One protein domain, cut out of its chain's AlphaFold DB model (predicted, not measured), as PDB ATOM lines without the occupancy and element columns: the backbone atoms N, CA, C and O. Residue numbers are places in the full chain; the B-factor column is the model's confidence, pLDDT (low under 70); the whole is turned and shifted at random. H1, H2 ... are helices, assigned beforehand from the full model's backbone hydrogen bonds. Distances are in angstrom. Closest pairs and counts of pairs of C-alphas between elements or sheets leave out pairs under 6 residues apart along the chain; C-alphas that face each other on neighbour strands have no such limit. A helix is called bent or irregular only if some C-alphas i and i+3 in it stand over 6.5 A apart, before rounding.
ATOM      1  N   GLN A   4      11.381  12.012  -6.038       52.84
ATOM      2  CA  GLN A   4      12.440  11.583  -6.962       52.84
ATOM      3  C   GLN A   4      12.078  11.775  -8.444       52.84
ATOM      4  O   GLN A   4      12.949  12.128  -9.234       52.84
ATOM      5  N   LYS A   5      10.807  11.592  -8.835       51.12
ATOM      6  CA  LYS A   5      10.374  11.796 -10.231       51.12
ATOM      7  C   LYS A   5      10.385  13.280 -10.606       51.12
ATOM      8  O   LYS A   5      10.763  13.611 -11.723       51.12
ATOM      9  N   THR A   6      10.038  14.158  -9.665       54.56
ATOM     10  CA  THR A   6      10.025  15.613  -9.871       54.56
ATOM     11  C   THR A   6      11.437  16.200  -9.960       54.56
ATOM     12  O   THR A   6      11.689  17.076 -10.779       54.56
ATOM     13  N   ILE A   7      12.384  15.695  -9.162       56.56
ATOM     14  CA  ILE A   7      13.790  16.133  -9.218       56.56
ATOM     15  C   ILE A   7      14.456  15.662 -10.519       56.56
ATOM     16  O   ILE A   7      15.164  16.436 -11.163       56.56
ATOM     17  N   LEU A   8      14.184  14.425 -10.951       54.28
ATOM     18  CA  LEU A   8      14.740  13.882 -12.191       54.28
ATOM     19  C   LEU A   8      14.199  14.608 -13.435       54.28
ATOM     20  O   LEU A   8      14.961  14.871 -14.363       54.28
ATOM     21  N   SER A   9      12.916  15.000 -13.440       53.16
ATOM     22  CA  SER A   9      12.349  15.793 -14.538       53.16
ATOM     23  C   SER A   9      12.912  17.215 -14.583       53.16
ATOM     24  O   SER A   9      13.134  17.740 -15.669       53.16
ATOM     25  N   LEU A  10      13.172  17.835 -13.425       55.06
ATOM     26  CA  LEU A  10      13.734  19.186 -13.350       55.06
ATOM     27  C   LEU A  10      15.194  19.222 -13.835       55.06
ATOM     28  O   LEU A  10      15.568  20.113 -14.591       55.06
ATOM     29  N   LEU A  11      15.997  18.218 -13.466       54.59
ATOM     30  CA  LEU A  11      17.369  18.053 -13.964       54.59
ATOM     31  C   LEU A  11      17.408  17.836 -15.482       54.59
ATOM     32  O   LEU A  11      18.205  18.479 -16.162       54.59
ATOM     33  N   PHE A  12      16.517  17.003 -16.031       56.09
ATOM     34  CA  PHE A  12      16.403  16.822 -17.485       56.09
ATOM     35  C   PHE A  12      16.026  18.119 -18.212       56.09
ATOM     36  O   PHE A  12      16.575  18.404 -19.275       56.09
ATOM     37  N   PHE A  13      15.131  18.922 -17.630       51.47
ATOM     38  CA  PHE A  13      14.705  20.194 -18.216       51.47
ATOM     39  C   PHE A  13      15.848  21.219 -18.252       51.47
ATOM     40  O   PHE A  13      16.086  21.840 -19.284       51.47
ATOM     41  N   ILE A  14      16.607  21.345 -17.159       55.97
ATOM     42  CA  ILE A  14      17.739  22.280 -17.061       55.97
ATOM     43  C   ILE A  14      18.865  21.889 -18.033       55.97
ATOM     44  O   ILE A  14      19.413  22.748 -18.729       55.97
ATOM     45  N   ILE A  15      19.184  20.592 -18.128       52.19
ATOM     46  CA  ILE A  15      20.235  20.099 -19.027       52.19
ATOM     47  C   ILE A  15      19.827  20.316 -20.490       52.19
ATOM     48  O   ILE A  15      20.608  20.892 -21.248       52.19
ATOM     49  N   ALA A  16      18.599  19.955 -20.878       53.62
ATOM     50  CA  ALA A  16      18.116  20.144 -22.246       53.62
ATOM     51  C   ALA A  16      18.156  21.619 -22.678       53.62
ATOM     52  O   ALA A  16      18.643  21.920 -23.766       53.62
ATOM     53  N   SER A  17      17.731  22.545 -21.808       48.31
ATOM     54  CA  SER A  17      17.764  23.979 -22.116       48.31
ATOM     55  C   SER A  17      19.189  24.501 -22.324       48.31
ATOM     56  O   SER A  17      19.449  25.220 -23.289       48.31
ATOM     57  N   SER A  18      20.143  24.112 -21.470       58.00
ATOM     58  CA  SER A  18      21.541  24.557 -21.601       58.00
ATOM     59  C   SER A  18      22.213  24.062 -22.890       58.00
ATOM     60  O   SER A  18      22.934  24.822 -23.538       58.00
ATOM     61  N   VAL A  19      21.907  22.831 -23.318       63.03
ATOM     62  CA  VAL A  19      22.406  22.259 -24.578       63.03
ATOM     63  C   VAL A  19      21.792  22.975 -25.785       63.03
ATOM     64  O   VAL A  19      22.503  23.263 -26.747       63.03
ATOM     65  N   THR A  20      20.503  23.334 -25.735       65.75
ATOM     66  CA  THR A  20      19.859  24.075 -26.833       65.75
ATOM     67  C   THR A  20      20.418  25.484 -27.010       65.75
ATOM     68  O   THR A  20      20.623  25.901 -28.148       65.75
ATOM     69  N   PHE A  21      20.735  26.197 -25.922       69.62
ATOM     70  CA  PHE A  21      21.339  27.531 -26.010       69.62
ATOM     71  C   PHE A  21      22.761  27.486 -26.582       69.62
ATOM     72  O   PHE A  21      23.103  28.306 -27.430       69.62
ATOM     73  N   ALA A  22      23.570  26.504 -26.172       77.94
ATOM     74  CA  ALA A  22      24.918  26.331 -26.711       77.94
ATOM     75  C   ALA A  22      24.900  26.004 -28.215       77.94
ATOM     76  O   ALA A  22      25.698  26.547 -28.976       77.94
ATOM     77  N   GLN A  23      23.965  25.161 -28.665       82.44
ATOM     78  CA  GLN A  23      23.826  24.842 -30.088       82.44
ATOM     79  C   GLN A  23      23.345  26.053 -30.905       82.44
ATOM     80  O   GLN A  23      23.879  26.301 -31.982       82.44
ATOM     81  N   GLN A  24      22.391  26.834 -30.383       86.75
ATOM     82  CA  GLN A  24      21.924  28.063 -31.034       86.75
ATOM     83  C   GLN A  24      23.042  29.095 -31.216       86.75
ATOM     84  O   GLN A  24      23.125  29.720 -32.272       86.75
ATOM     85  N   ASP A  25      23.907  29.257 -30.213       90.38
ATOM     86  CA  ASP A  25      25.052  30.164 -30.300       90.38
ATOM     87  C   ASP A  25      26.048  29.712 -31.379       90.38
ATOM     88  O   ASP A  25      26.404  30.491 -32.263       90.38
ATOM     89  N   VAL A  26      26.409  28.423 -31.385       92.50
ATOM     90  CA  VAL A  26      27.269  27.831 -32.424       92.50
ATOM     91  C   VAL A  26      26.678  28.045 -33.820       92.50
ATOM     92  O   VAL A  26      27.384  28.481 -34.730       92.50
ATOM     93  N   ASP A  27      25.383  27.786 -33.998       94.00
ATOM     94  CA  ASP A  27      24.712  27.964 -35.287       94.00
ATOM     95  C   ASP A  27      24.695  29.437 -35.727       94.00
ATOM     96  O   ASP A  27      24.865  29.728 -36.915       94.00
ATOM     97  N   SER A  28      24.540  30.376 -34.788       95.62
ATOM     98  CA  SER A  28      24.623  31.814 -35.065       95.62
ATOM     99  C   SER A  28      26.008  32.204 -35.576       95.62
ATOM    100  O   SER A  28      26.112  32.815 -36.640       95.62
ATOM    101  N   GLN A  29      27.070  31.790 -34.878       96.69
ATOM    102  CA  GLN A  29      28.451  32.079 -35.276       96.69
ATOM    103  C   GLN A  29      28.765  31.518 -36.676       96.69
ATOM    104  O   GLN A  29      29.354  32.199 -37.517       96.69
ATOM    105  N   ILE A  30      28.304  30.298 -36.973       97.44
ATOM    106  CA  ILE A  30      28.449  29.690 -38.303       97.44
ATOM    107  C   ILE A  30      27.705  30.508 -39.371       97.44
ATOM    108  O   ILE A  30      28.242  30.754 -40.454       97.44
ATOM    109  N   ASN A  31      26.470  30.936 -39.096       97.19
ATOM    110  CA  ASN A  31      25.690  31.732 -40.045       97.19
ATOM    111  C   ASN A  31      26.337  33.101 -40.316       97.19
ATOM    112  O   ASN A  31      26.305  33.565 -41.457       97.19
ATOM    113  N   ASP A  32      26.969  33.716 -39.315       97.81
ATOM    114  CA  ASP A  32      27.715  34.963 -39.486       97.81
ATOM    115  C   ASP A  32      28.948  34.782 -40.382       97.81
ATOM    116  O   ASP A  32      29.203  35.619 -41.254       97.81
ATOM    117  N   LEU A  33      29.666  33.660 -40.255       96.94
ATOM    118  CA  LEU A  33      30.770  33.316 -41.159       96.94
ATOM    119  C   LEU A  33      30.285  33.145 -42.608       96.94
ATOM    120  O   LEU A  33      30.861  33.730 -43.526       96.94
ATOM    121  N   ILE A  34      29.175  32.431 -42.822       97.81
ATOM    122  CA  ILE A  34      28.555  32.275 -44.152       97.81
ATOM    123  C   ILE A  34      28.085  33.620 -44.717       97.81
ATOM    124  O   ILE A  34      28.213  33.890 -45.916       97.81
ATOM    125  N   LYS A  35      27.517  34.484 -43.872       97.25
ATOM    126  CA  LYS A  35      27.100  35.829 -44.271       97.25
ATOM    127  C   LYS A  35      28.304  36.654 -44.712       97.25
ATOM    128  O   LYS A  35      28.227  37.304 -45.752       97.25
ATOM    129  N   LYS A  36      29.412  36.592 -43.970       95.88
ATOM    130  CA  LYS A  36      30.667  37.267 -44.314       95.88
ATOM    131  C   LYS A  36      31.223  36.783 -45.652       95.88
ATOM    132  O   LYS A  36      31.524  37.617 -46.501       95.88
ATOM    133  N   ASP A  37      31.276  35.470 -45.879       96.19
ATOM    134  CA  ASP A  37      31.705  34.916 -47.170       96.19
ATOM    135  C   ASP A  37      30.824  35.417 -48.321       96.19
ATOM    136  O   ASP A  37      31.327  35.854 -49.352       96.19
ATOM    137  N   ASN A  38      29.500  35.425 -48.142       97.19
ATOM    138  CA  ASN A  38      28.592  35.941 -49.163       97.19
ATOM    139  C   ASN A  38      28.775  37.441 -49.416       97.19
ATOM    140  O   ASN A  38      28.665  37.866 -50.562       97.19
ATOM    141  N   VAL A  39      29.059  38.249 -48.393       95.50
ATOM    142  CA  VAL A  39      29.378  39.675 -48.580       95.50
ATOM    143  C   VAL A  39      30.644  39.835 -49.421       95.50
ATOM    144  O   VAL A  39      30.618  40.598 -50.381       95.50
ATOM    145  N   MET A  40      31.700  39.073 -49.118       94.19
ATOM    146  CA  MET A  40      32.958  39.097 -49.879       94.19
ATOM    147  C   MET A  40      32.743  38.704 -51.344       94.19
ATOM    148  O   MET A  40      33.179  39.403 -52.252       94.19
ATOM    149  N   LEU A  41      32.028  37.602 -51.583       96.25
ATOM    150  CA  LEU A  41      31.775  37.099 -52.934       96.25
ATOM    151  C   LEU A  41      30.881  38.034 -53.750       96.25
ATOM    152  O   LEU A  41      31.082  38.192 -54.951       96.25
ATOM    153  N   THR A  42      29.889  38.644 -53.102       96.25
ATOM    154  CA  THR A  42      28.834  39.405 -53.779       96.25
ATOM    155  C   THR A  42      29.023  40.913 -53.746       96.25
ATOM    156  O   THR A  42      28.082  41.662 -54.034       96.25
ATOM    157  N   GLU A  43      30.216  41.374 -53.380       93.25
ATOM    158  CA  GLU A  43      30.537  42.796 -53.338       93.25
ATOM    159  C   GLU A  43      30.289  43.450 -54.703       93.25
ATOM    160  O   GLU A  43      29.568  44.443 -54.787       93.25
ATOM    161  N   ASN A  44      30.809  42.832 -55.768       89.62
ATOM    162  CA  ASN A  44      30.761  43.376 -57.130       89.62
ATOM    163  C   ASN A  44      29.782  42.624 -58.051       89.62
ATOM    164  O   ASN A  44      29.392  43.152 -59.087       89.62
ATOM    165  N   ASP A  45      29.353  41.412 -57.677       93.69
ATOM    166  CA  ASP A  45      28.406  40.603 -58.454       93.69
ATOM    167  C   ASP A  45      27.518  39.746 -57.536       93.69
ATOM    168  O   ASP A  45      27.961  38.775 -56.920       93.69
ATOM    169  N   LYS A  46      26.223  40.084 -57.458       95.50
ATOM    170  CA  LYS A  46      25.246  39.384 -56.604       95.50
ATOM    171  C   LYS A  46      25.000  37.930 -57.013       95.50
ATOM    172  O   LYS A  46      24.551  37.153 -56.171       95.50
ATOM    173  N   SER A  47      25.317  37.548 -58.251       95.94
ATOM    174  CA  SER A  47      25.167  36.171 -58.732       95.94
ATOM    175  C   SER A  47      26.201  35.208 -58.143       95.94
ATOM    176  O   SER A  47      25.981  34.002 -58.146       95.94
ATOM    177  N   LEU A  48      27.298  35.722 -57.571       97.50
ATOM    178  CA  LEU A  48      28.376  34.913 -56.989       97.50
ATOM    179  C   LEU A  48      28.072  34.390 -55.581       97.50
ATOM    180  O   LEU A  48      28.937  33.772 -54.954       97.50
ATOM    181  N   LYS A  49      26.858  34.619 -55.074       97.50
ATOM    182  CA  LYS A  49      26.411  34.100 -53.781       97.50
ATOM    183  C   LYS A  49      26.637  32.586 -53.709       97.50
ATOM    184  O   LYS A  49      26.472  31.881 -54.704       97.50
ATOM    185  N   LEU A  50      27.011  32.088 -52.532       98.00
ATOM    186  CA  LEU A  50      27.138  30.655 -52.290       98.00
ATOM    187  C   LEU A  50      25.820  29.950 -52.613       98.00
ATOM    188  O   LEU A  50      24.744  30.410 -52.218       98.00
ATOM    189  N   THR A  51      25.915  28.811 -53.292       98.12
ATOM    190  CA  THR A  51      24.770  27.922 -53.487       98.12
ATOM    191  C   THR A  51      24.364  27.274 -52.162       98.12
ATOM    192  O   THR A  51      25.109  27.294 -51.175       98.12
ATOM    193  N   GLU A  52      23.179  26.668 -52.128       97.44
ATOM    194  CA  GLU A  52      22.727  25.901 -50.963       97.44
ATOM    195  C   GLU A  52      23.681  24.741 -50.650       97.44
ATOM    196  O   GLU A  52      24.065  24.552 -49.498       97.44
ATOM    197  N   GLU A  53      24.153  24.032 -51.680       97.38
ATOM    198  CA  GLU A  53      25.116  22.938 -51.525       97.38
ATOM    199  C   GLU A  53      26.458  23.427 -50.957       97.38
ATOM    200  O   GLU A  53      26.980  22.842 -50.006       97.38
ATOM    201  N   GLN A  54      27.007  24.524 -51.492       97.88
ATOM    202  CA  GLN A  54      28.239  25.127 -50.972       97.88
ATOM    203  C   GLN A  54      28.060  25.576 -49.517       97.88
ATOM    204  O   GLN A  54      28.935  25.352 -48.682       97.88
ATOM    205  N   THR A  55      26.906  26.169 -49.202       97.88
ATOM    206  CA  THR A  55      26.568  26.631 -47.852       97.88
ATOM    207  C   THR A  55      26.525  25.471 -46.864       97.88
ATOM    208  O   THR A  55      27.118  25.575 -45.794       97.88
ATOM    209  N   LEU A  56      25.864  24.361 -47.204       96.56
ATOM    210  CA  LEU A  56      25.780  23.184 -46.334       96.56
ATOM    211  C   LEU A  56      27.170  22.613 -46.023       96.56
ATOM    212  O   LEU A  56      27.506  22.434 -44.854       96.56
ATOM    213  N   LYS A  57      28.009  22.429 -47.048       96.12
ATOM    214  CA  LYS A  57      29.384  21.932 -46.876       96.12
ATOM    215  C   LYS A  57      30.240  22.876 -46.027       96.12
ATOM    216  O   LYS A  57      31.004  22.432 -45.172       96.12
ATOM    217  N   LEU A  58      30.093  24.190 -46.215       96.44
ATOM    218  CA  LEU A  58      30.815  25.180 -45.412       96.44
ATOM    219  C   LEU A  58      30.339  25.235 -43.961       96.44
ATOM    220  O   LEU A  58      31.169  25.413 -43.074       96.44
ATOM    221  N   LYS A  59      29.044  25.040 -43.691       95.81
ATOM    222  CA  LYS A  59      28.530  24.967 -42.314       95.81
ATOM    223  C   LYS A  59      29.198  23.846 -41.522       95.81
ATOM    224  O   LYS A  59      29.579  24.062 -40.374       95.81
ATOM    225  N   GLU A  60      29.389  22.678 -42.131       92.50
ATOM    226  CA  GLU A  60      30.081  21.555 -41.488       92.50
ATOM    227  C   GLU A  60      31.553  21.870 -41.190       92.50
ATOM    228  O   GLU A  60      32.042  21.575 -40.097       92.50
ATOM    229  N   ALA A  61      32.249  22.516 -42.130       93.25
ATOM    230  CA  ALA A  61      33.635  22.933 -41.937       93.25
ATOM    231  C   ALA A  61      33.759  23.999 -40.832       93.25
ATOM    232  O   ALA A  61      34.572  23.859 -39.917       93.25
ATOM    233  N   TYR A  62      32.897  25.019 -40.853       96.56
ATOM    234  CA  TYR A  62      32.881  26.076 -39.843       96.56
ATOM    235  C   TYR A  62      32.461  25.596 -38.463       96.56
ATOM    236  O   TYR A  62      32.951  26.132 -37.473       96.56
ATOM    237  N   LYS A  63      31.642  24.546 -38.364       94.00
ATOM    238  CA  LYS A  63      31.297  23.954 -37.071       94.00
ATOM    239  C   LYS A  63      32.536  23.500 -36.300       94.00
ATOM    240  O   LYS A  63      32.623  23.758 -35.106       94.00
ATOM    241  N   LYS A  64      33.512  22.876 -36.969       88.56
ATOM    242  CA  LYS A  64      34.771  22.457 -36.323       88.56
ATOM    243  C   LYS A  64      35.562  23.656 -35.800       88.56
ATOM    244  O   LYS A  64      36.061  23.610 -34.681       88.56
ATOM    245  N   LEU A  65      35.636  24.720 -36.598       91.50
ATOM    246  CA  LEU A  65      36.325  25.957 -36.238       91.50
ATOM    247  C   LEU A  65      35.673  26.632 -35.021       91.50
ATOM    248  O   LEU A  65      36.359  26.923 -34.047       91.50
ATOM    249  N   VAL A  66      34.350  26.816 -35.053       93.56
ATOM    250  CA  VAL A  66      33.581  27.486 -33.993       93.56
ATOM    251  C   VAL A  66      33.613  26.698 -32.686       93.56
ATOM    252  O   VAL A  66      33.817  27.279 -31.623       93.56
ATOM    253  N   LEU A  67      33.457  25.370 -32.740       91.06
ATOM    254  CA  LEU A  67      33.561  24.536 -31.539       91.06
ATOM    255  C   LEU A  67      34.946  24.665 -30.901       91.06
ATOM    256  O   LEU A  67      35.049  24.865 -29.694       91.06
ATOM    257  N   PHE A  68      36.005  24.642 -31.715       88.12
ATOM    258  CA  PHE A  68      37.355  24.831 -31.202       88.12
ATOM    259  C   PHE A  68      37.560  26.246 -30.625       88.12
ATOM    260  O   PHE A  68      38.178  26.380 -29.571       88.12
ATOM    261  N   GLU A  69      37.021  27.300 -31.256       87.75
ATOM    262  CA  GLU A  69      37.053  28.670 -30.715       87.75
ATOM    263  C   GLU A  69      36.355  28.794 -29.360       87.75
ATOM    264  O   GLU A  69      36.893  29.436 -28.451       87.75
ATOM    265  N   ASN A  70      35.197  28.152 -29.208       88.69
ATOM    266  CA  ASN A  70      34.420  28.158 -27.971       88.69
ATOM    267  C   ASN A  70      35.122  27.398 -26.832       88.69
ATOM    268  O   ASN A  70      35.013  27.800 -25.670       88.69
ATOM    269  N   ASP A  71      35.901  26.366 -27.161       87.62
ATOM    270  CA  ASP A  71      36.661  25.558 -26.199       87.62
ATOM    271  C   ASP A  71      38.031  26.163 -25.831       87.62
ATOM    272  O   ASP A  71      38.766  25.621 -24.994       87.62
ATOM    273  N   LEU A  72      38.401  27.309 -26.418       87.12
ATOM    274  CA  LEU A  72      39.688  27.935 -26.141       87.12
ATOM    275  C   LEU A  72      39.847  28.315 -24.657       87.12
ATOM    276  O   LEU A  72      38.945  28.893 -24.038       87.12
ATOM    277  N   PRO A  73      41.049  28.124 -24.079       87.94
ATOM    278  CA  PRO A  73      41.314  28.526 -22.707       87.94
ATOM    279  C   PRO A  73      41.050  30.019 -22.478       87.94
ATOM    280  O   PRO A  73      41.491  30.874 -23.246       87.94
ATOM    281  N   ARG A  74      40.437  30.366 -21.340       87.62
ATOM    282  CA  ARG A  74      40.238  31.777 -20.943       87.62
ATOM    283  C   ARG A  74      41.548  32.508 -20.632       87.62
ATOM    284  O   ARG A  74      41.632  33.729 -20.743       87.62
ATOM    285  N   SER A  75      42.587  31.770 -20.231       93.06
ATOM    286  CA  SER A  75      43.909  32.337 -19.952       93.06
ATOM    287  C   SER A  75      44.573  32.819 -21.239       93.06
ATOM    288  O   SER A  75      44.808  32.022 -22.142       93.06
ATOM    289  N   LYS A  76      44.970  34.100 -21.296       87.62
ATOM    290  CA  LYS A  76      45.629  34.703 -22.471       87.62
ATOM    291  C   LYS A  76      46.849  33.908 -22.956       87.62
ATOM    292  O   LYS A  76      47.016  33.731 -24.160       87.62
ATOM    293  N   LYS A  77      47.686  33.411 -22.031       89.81
ATOM    294  CA  LYS A  77      48.885  32.618 -22.366       89.81
ATOM    295  C   LYS A  77      48.497  31.299 -23.043       89.81
ATOM    296  O   LYS A  77      48.953  31.042 -24.151       89.81
ATOM    297  N   LYS A  78      47.607  30.526 -22.410       88.00
ATOM    298  CA  LYS A  78      47.135  29.232 -22.930       88.00
ATOM    299  C   LYS A  78      46.319  29.387 -24.218       88.00
ATOM    300  O   LYS A  78      46.432  28.563 -25.111       88.00
ATOM    301  N   LYS A  79      45.556  30.478 -24.354       88.50
ATOM    302  CA  LYS A  79      44.832  30.828 -25.583       88.50
ATOM    303  C   LYS A  79      45.798  31.041 -26.748       88.50
ATOM    304  O   LYS A  79      45.598  30.473 -27.811       88.50
ATOM    305  N   LYS A  80      46.870  31.816 -26.547       87.00
ATOM    306  CA  LYS A  80      47.892  32.069 -27.582       87.00
ATOM    307  C   LYS A  80      48.621  30.793 -28.020       87.00
ATOM    308  O   LYS A  80      49.032  30.689 -29.172       87.00
ATOM    309  N   GLU A  81      48.834  29.866 -27.098       87.00
ATOM    310  CA  GLU A  81      49.430  28.553 -27.366       87.00
ATOM    311  C   GLU A  81      48.469  27.675 -28.176       87.00
ATOM    312  O   GLU A  81      48.801  27.306 -29.300       87.00
ATOM    313  N   ALA A  82      47.226  27.510 -27.712       86.50
ATOM    314  CA  ALA A  82      46.181  26.772 -28.424       86.50
ATOM    315  C   ALA A  82      45.894  27.325 -29.835       86.50
ATOM    316  O   ALA A  82      45.674  26.557 -30.771       86.50
ATOM    317  N   TYR A  83      45.959  28.649 -30.029       85.19
ATOM    318  CA  TYR A  83      45.843  29.248 -31.364       85.19
ATOM    319  C   TYR A  83      46.972  28.815 -32.307       85.19
ATOM    320  O   TYR A  83      46.734  28.525 -33.480       85.19
ATOM    321  N   ARG A  84      48.214  28.785 -31.816       84.44
ATOM    322  CA  ARG A  84      49.372  28.437 -32.647       84.44
ATOM    323  C   ARG A  84      49.430  26.947 -32.951       84.44
ATOM    324  O   ARG A  84      49.698  26.589 -34.089       84.44
ATOM    325  N   GLU A  85      49.163  26.107 -31.960       86.44
ATOM    326  CA  GLU A  85      49.363  24.662 -32.084       86.44
ATOM    327  C   GLU A  85      48.176  23.944 -32.725       86.44
ATOM    328  O   GLU A  85      48.377  23.001 -33.483       86.44
ATOM    329  N   ALA A  86      46.948  24.398 -32.462       82.94
ATOM    330  CA  ALA A  86      45.747  23.666 -32.857       82.94
ATOM    331  C   ALA A  86      44.766  24.488 -33.711       82.94
ATOM    332  O   ALA A  86      44.229  23.950 -34.674       82.94
ATOM    333  N   MET A  87      44.580  25.793 -33.467       86.75
ATOM    334  CA  MET A  87      43.689  26.593 -34.330       86.75
ATOM    335  C   MET A  87      44.252  26.782 -35.737       86.75
ATOM    336  O   MET A  87      43.525  26.677 -36.719       86.75
ATOM    337  N   THR A  88      45.538  27.118 -35.843       87.00
ATOM    338  CA  THR A  88      46.179  27.454 -37.123       87.00
ATOM    339  C   THR A  88      45.994  26.363 -38.190       87.00
ATOM    340  O   THR A  88      45.555  26.710 -39.290       87.00
ATOM    341  N   PRO A  89      46.250  25.065 -37.914       88.56
ATOM    342  CA  PRO A  89      45.992  24.015 -38.900       88.56
ATOM    343  C   PRO A  89      44.501  23.888 -39.249       88.56
ATOM    344  O   PRO A  89      44.172  23.848 -40.431       88.56
ATOM    345  N   ILE A  90      43.593  23.940 -38.264       90.06
ATOM    346  CA  ILE A  90      42.137  23.859 -38.496       90.06
ATOM    347  C   ILE A  90      41.657  25.003 -39.397       90.06
ATOM    348  O   ILE A  90      40.893  24.790 -40.341       90.06
ATOM    349  N   LEU A  91      42.114  26.225 -39.125       91.12
ATOM    350  CA  LEU A  91      41.802  27.396 -39.934       91.12
ATOM    351  C   LEU A  91      42.336  27.230 -41.360       91.12
ATOM    352  O   LEU A  91      41.600  27.476 -42.315       91.12
ATOM    353  N   SER A  92      43.584  26.782 -41.510       92.44
ATOM    354  CA  SER A  92      44.198  26.546 -42.819       92.44
ATOM    355  C   SER A  92      43.419  25.510 -43.634       92.44
ATOM    356  O   SER A  92      43.091  25.758 -44.793       92.44
ATOM    357  N   GLU A  93      43.062  24.378 -43.025       93.31
ATOM    358  CA  GLU A  93      42.254  23.329 -43.658       93.31
ATOM    359  C   GLU A  93      40.862  23.837 -44.043       93.31
ATOM    360  O   GLU A  93      40.405  23.606 -45.162       93.31
ATOM    361  N   THR A  94      40.213  24.595 -43.156       94.44
ATOM    362  CA  THR A  94      38.887  25.177 -43.405       94.44
ATOM    363  C   THR A  94      38.925  26.149 -44.583       94.44
ATOM    364  O   THR A  94      38.051  26.114 -45.449       94.44
ATOM    365  N   MET A  95      39.955  26.995 -44.666       93.75
ATOM    366  CA  MET A  95      40.114  27.941 -45.774       93.75
ATOM    367  C   MET A  95      40.475  27.242 -47.087       93.75
ATOM    368  O   MET A  95      39.951  27.621 -48.135       93.75
ATOM    369  N   ALA A  96      41.325  26.213 -47.051       95.31
ATOM    370  CA  ALA A  96      41.646  25.410 -48.229       95.31
ATOM    371  C   ALA A  96      40.406  24.679 -48.761       95.31
ATOM    372  O   ALA A  96      40.124  24.733 -49.959       95.31
ATOM    373  N   TYR A  97      39.623  24.071 -47.867       96.44
ATOM    374  CA  TYR A  97      38.362  23.424 -48.213       96.44
ATOM    375  C   TYR A  97      37.346  24.423 -48.766       96.44
ATOM    376  O   TYR A  97      36.735  24.175 -49.797       96.44
ATOM    377  N   LYS A  98      37.217  25.610 -48.159       95.38
ATOM    378  CA  LYS A  98      36.378  26.672 -48.727       95.38
ATOM    379  C   LYS A  98      36.782  26.994 -50.157       95.38
ATOM    380  O   LYS A  98      35.933  26.997 -51.041       95.38
ATOM    381  N   ARG A  99      38.072  27.242 -50.394       95.75
ATOM    382  CA  ARG A  99      38.586  27.589 -51.726       95.75
ATOM    383  C   ARG A  99      38.325  26.487 -52.752       95.75
ATOM    384  O   ARG A  99      38.045  26.825 -53.896       95.75
ATOM    385  N   SER A 100      38.360  25.210 -52.362       96.88
ATOM    386  CA  SER A 100      38.066  24.096 -53.274       96.88
ATOM    387  C   SER A 100      36.581  23.956 -53.630       96.88
ATOM    388  O   SER A 100      36.263  23.354 -54.653       96.88
ATOM    389  N   LEU A 101      35.673  24.526 -52.829       97.12
ATOM    390  CA  LEU A 101      34.234  24.542 -53.113       97.12
ATOM    391  C   LEU A 101      33.805  25.679 -54.048       97.12
ATOM    392  O   LEU A 101      32.719  25.611 -54.628       97.12
ATOM    393  N   LEU A 102      34.603  26.743 -54.161       97.06
ATOM    394  CA  LEU A 102      34.258  27.918 -54.957       97.06
ATOM    395  C   LEU A 102      34.474  27.659 -56.451       97.06
ATOM    396  O   LEU A 102      35.462  27.060 -56.869       97.06
ATOM    397  N   THR A 103      33.579  28.195 -57.280       97.69
ATOM    398  CA  THR A 103      33.827  28.292 -58.726       97.69
ATOM    399  C   THR A 103      34.984  29.250 -59.010       97.69
ATOM    400  O   THR A 103      35.285  30.127 -58.200       97.69
ATOM    401  N   SER A 104      35.589  29.177 -60.198       97.25
ATOM    402  CA  SER A 104      36.687  30.083 -60.571       97.25
ATOM    403  C   SER A 104      36.306  31.566 -60.462       97.25
ATOM    404  O   SER A 104      37.120  32.376 -60.027       97.25
ATOM    405  N   LYS A 105      35.057  31.929 -60.799       96.88
ATOM    406  CA  LYS A 105      34.555  33.308 -60.659       96.88
ATOM    407  C   LYS A 105      34.423  33.728 -59.193       96.88
ATOM    408  O   LYS A 105      34.862  34.814 -58.830       96.88
ATOM    409  N   GLN A 106      33.866  32.859 -58.351       97.62
ATOM    410  CA  GLN A 106      33.760  33.105 -56.909       97.62
ATOM    411  C   GLN A 106      35.144  33.212 -56.256       97.62
ATOM    412  O   GLN A 106      35.381  34.120 -55.468       97.62
ATOM    413  N   LEU A 107      36.082  32.333 -56.616       96.62
ATOM    414  CA  LEU A 107      37.448  32.362 -56.098       96.62
ATOM    415  C   LEU A 107      38.184  33.647 -56.503       96.62
ATOM    416  O   LEU A 107      38.876  34.241 -55.678       96.62
ATOM    417  N   ALA A 108      38.006  34.108 -57.745       95.12
ATOM    418  CA  ALA A 108      38.561  35.381 -58.197       95.12
ATOM    419  C   ALA A 108      37.997  36.566 -57.394       95.12
ATOM    420  O   ALA A 108      38.770  37.408 -56.941       95.12
ATOM    421  N   ALA A 109      36.680  36.601 -57.158       95.19
ATOM    422  CA  ALA A 109      36.050  37.629 -56.327       95.19
ATOM    423  C   ALA A 109      36.562  37.592 -54.878       95.19
ATOM    424  O   ALA A 109      36.910  38.630 -54.320       95.19
ATOM    425  N   TYR A 110      36.685  36.396 -54.298       93.25
ATOM    426  CA  TYR A 110      37.223  36.202 -52.953       93.25
ATOM    427  C   TYR A 110      38.657  36.741 -52.825       93.25
ATOM    428  O   TYR A 110      38.949  37.515 -51.919       93.25
ATOM    429  N   ASN A 111      39.545  36.383 -53.756       92.12
ATOM    430  CA  ASN A 111      40.941  36.833 -53.734       92.12
ATOM    431  C   ASN A 111      41.076  38.342 -53.992       92.12
ATOM    432  O   ASN A 111      41.945  38.985 -53.411       92.12
ATOM    433  N   ALA A 112      40.224  38.916 -54.846       91.25
ATOM    434  CA  ALA A 112      40.216  40.354 -55.114       91.25
ATOM    435  C   ALA A 112      39.763  41.179 -53.900       91.25
ATOM    436  O   ALA A 112      40.197  42.319 -53.750       91.25
ATOM    437  N   TYR A 113      38.901  40.617 -53.050       88.19
ATOM    438  CA  TYR A 113      38.521  41.227 -51.778       88.19
ATOM    439  C   TYR A 113      39.664  41.149 -50.752       88.19
ATOM    440  O   TYR A 113      39.945  42.133 -50.080       88.19
ATOM    441  N   ASP A 114      40.341  39.999 -50.658       78.38
ATOM    442  CA  ASP A 114      41.425  39.737 -49.689       78.38
ATOM    443  C   ASP A 114      42.703  40.562 -49.953       78.38
ATOM    444  O   ASP A 114      43.511  40.768 -49.055       78.38
ATOM    445  N   ALA A 115      42.895  41.035 -51.188       79.94
ATOM    446  CA  ALA A 115      44.066  41.812 -51.601       79.94
ATOM    447  C   ALA A 115      43.966  43.331 -51.332       79.94
ATOM    448  O   ALA A 115      44.872  44.067 -51.724       79.94
ATOM    449  N   ARG A 116      42.865  43.804 -50.737       75.19
ATOM    450  CA  ARG A 116      42.615  45.223 -50.431       75.19
ATOM    451  C   ARG A 116      43.020  45.567 -49.006       75.19
ATOM    452  O   ARG A 116      43.560  46.679 -48.828       75.19
TER     453      ARG A 116
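What this domain is: This is residues 4 to 116 of the 116 residues of an uncharacterized protein of Flavivirga rizhaonensis (UniProt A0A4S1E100). One long helix, H1, makes the length of the model; its residues 4 to 21 stick out as a free arm, and H2 crosses its later part. The bent helix H3 folds back with its second arm H3b side by side with H2, while short H4 sits at the end of H1. The printed part has 113 residues, with four named helices in the order H1, H2, H3, H4 and no named strand: all helix. It is loose, with a radius of gyration of the C-alphas of 18.4 A, and only just elongated, spanning 62 by 35 by 20 A.

Where its parts are: H1, residues 4 to 41, runs 56.0 A from C-alpha 4 at (12.440, 11.583, -6.962) to C-alpha 41 at (31.775, 37.099, -52.934). H2, residues 52 to 70, is 25.9 A long, with a kink of 32 degrees near residue 61. H3, residues 76 to 101, was assigned as one helix by its hydrogen bonds but is bent: C-alphas 85 and 88 are 6.6 A apart. Its arms are H3a, residues 76 to 85, 14.4 A, and H3b, residues 88 to 101, 20.2 A, at a steep tilt of 50 degrees. H4, residues 104 to 114, is 15.3 A long and ends at C-alpha 114 (41.425, 39.737, -49.689).

How they stand to each other: H1 touches H2 with residues 26 to 34 alone, at a steep tilt of 61 degrees, opposite ways; the closest C-alphas, of Ile 30 and Tyr 62, are 5.9 A apart. H1 touches H4 with residues 40 to 41 alone, about perpendicular at 87 degrees; the closest C-alphas, of Leu 41 and Ala 109, are 5.5 A apart. H2 touches H3b at a shallow tilt of 5 degrees, opposite ways; the closest C-alphas, of Ala 61 and Thr 94, are 5.9 A apart. H2 and H3a are near each other, and H1 is apart from both arms. In H1, H3a, H3b and H4 every O i to N i+4 pair is within hydrogen-bond range; in H2, 13 of 15 are.

The domain as a whole: The two C-alphas farthest apart, of Gln 4 and Arg 116, are 62.7 A apart. The printed part has no cut and no long link. Residues 4 to 21 have pLDDT under 70; the mean of the printed part is 86.6.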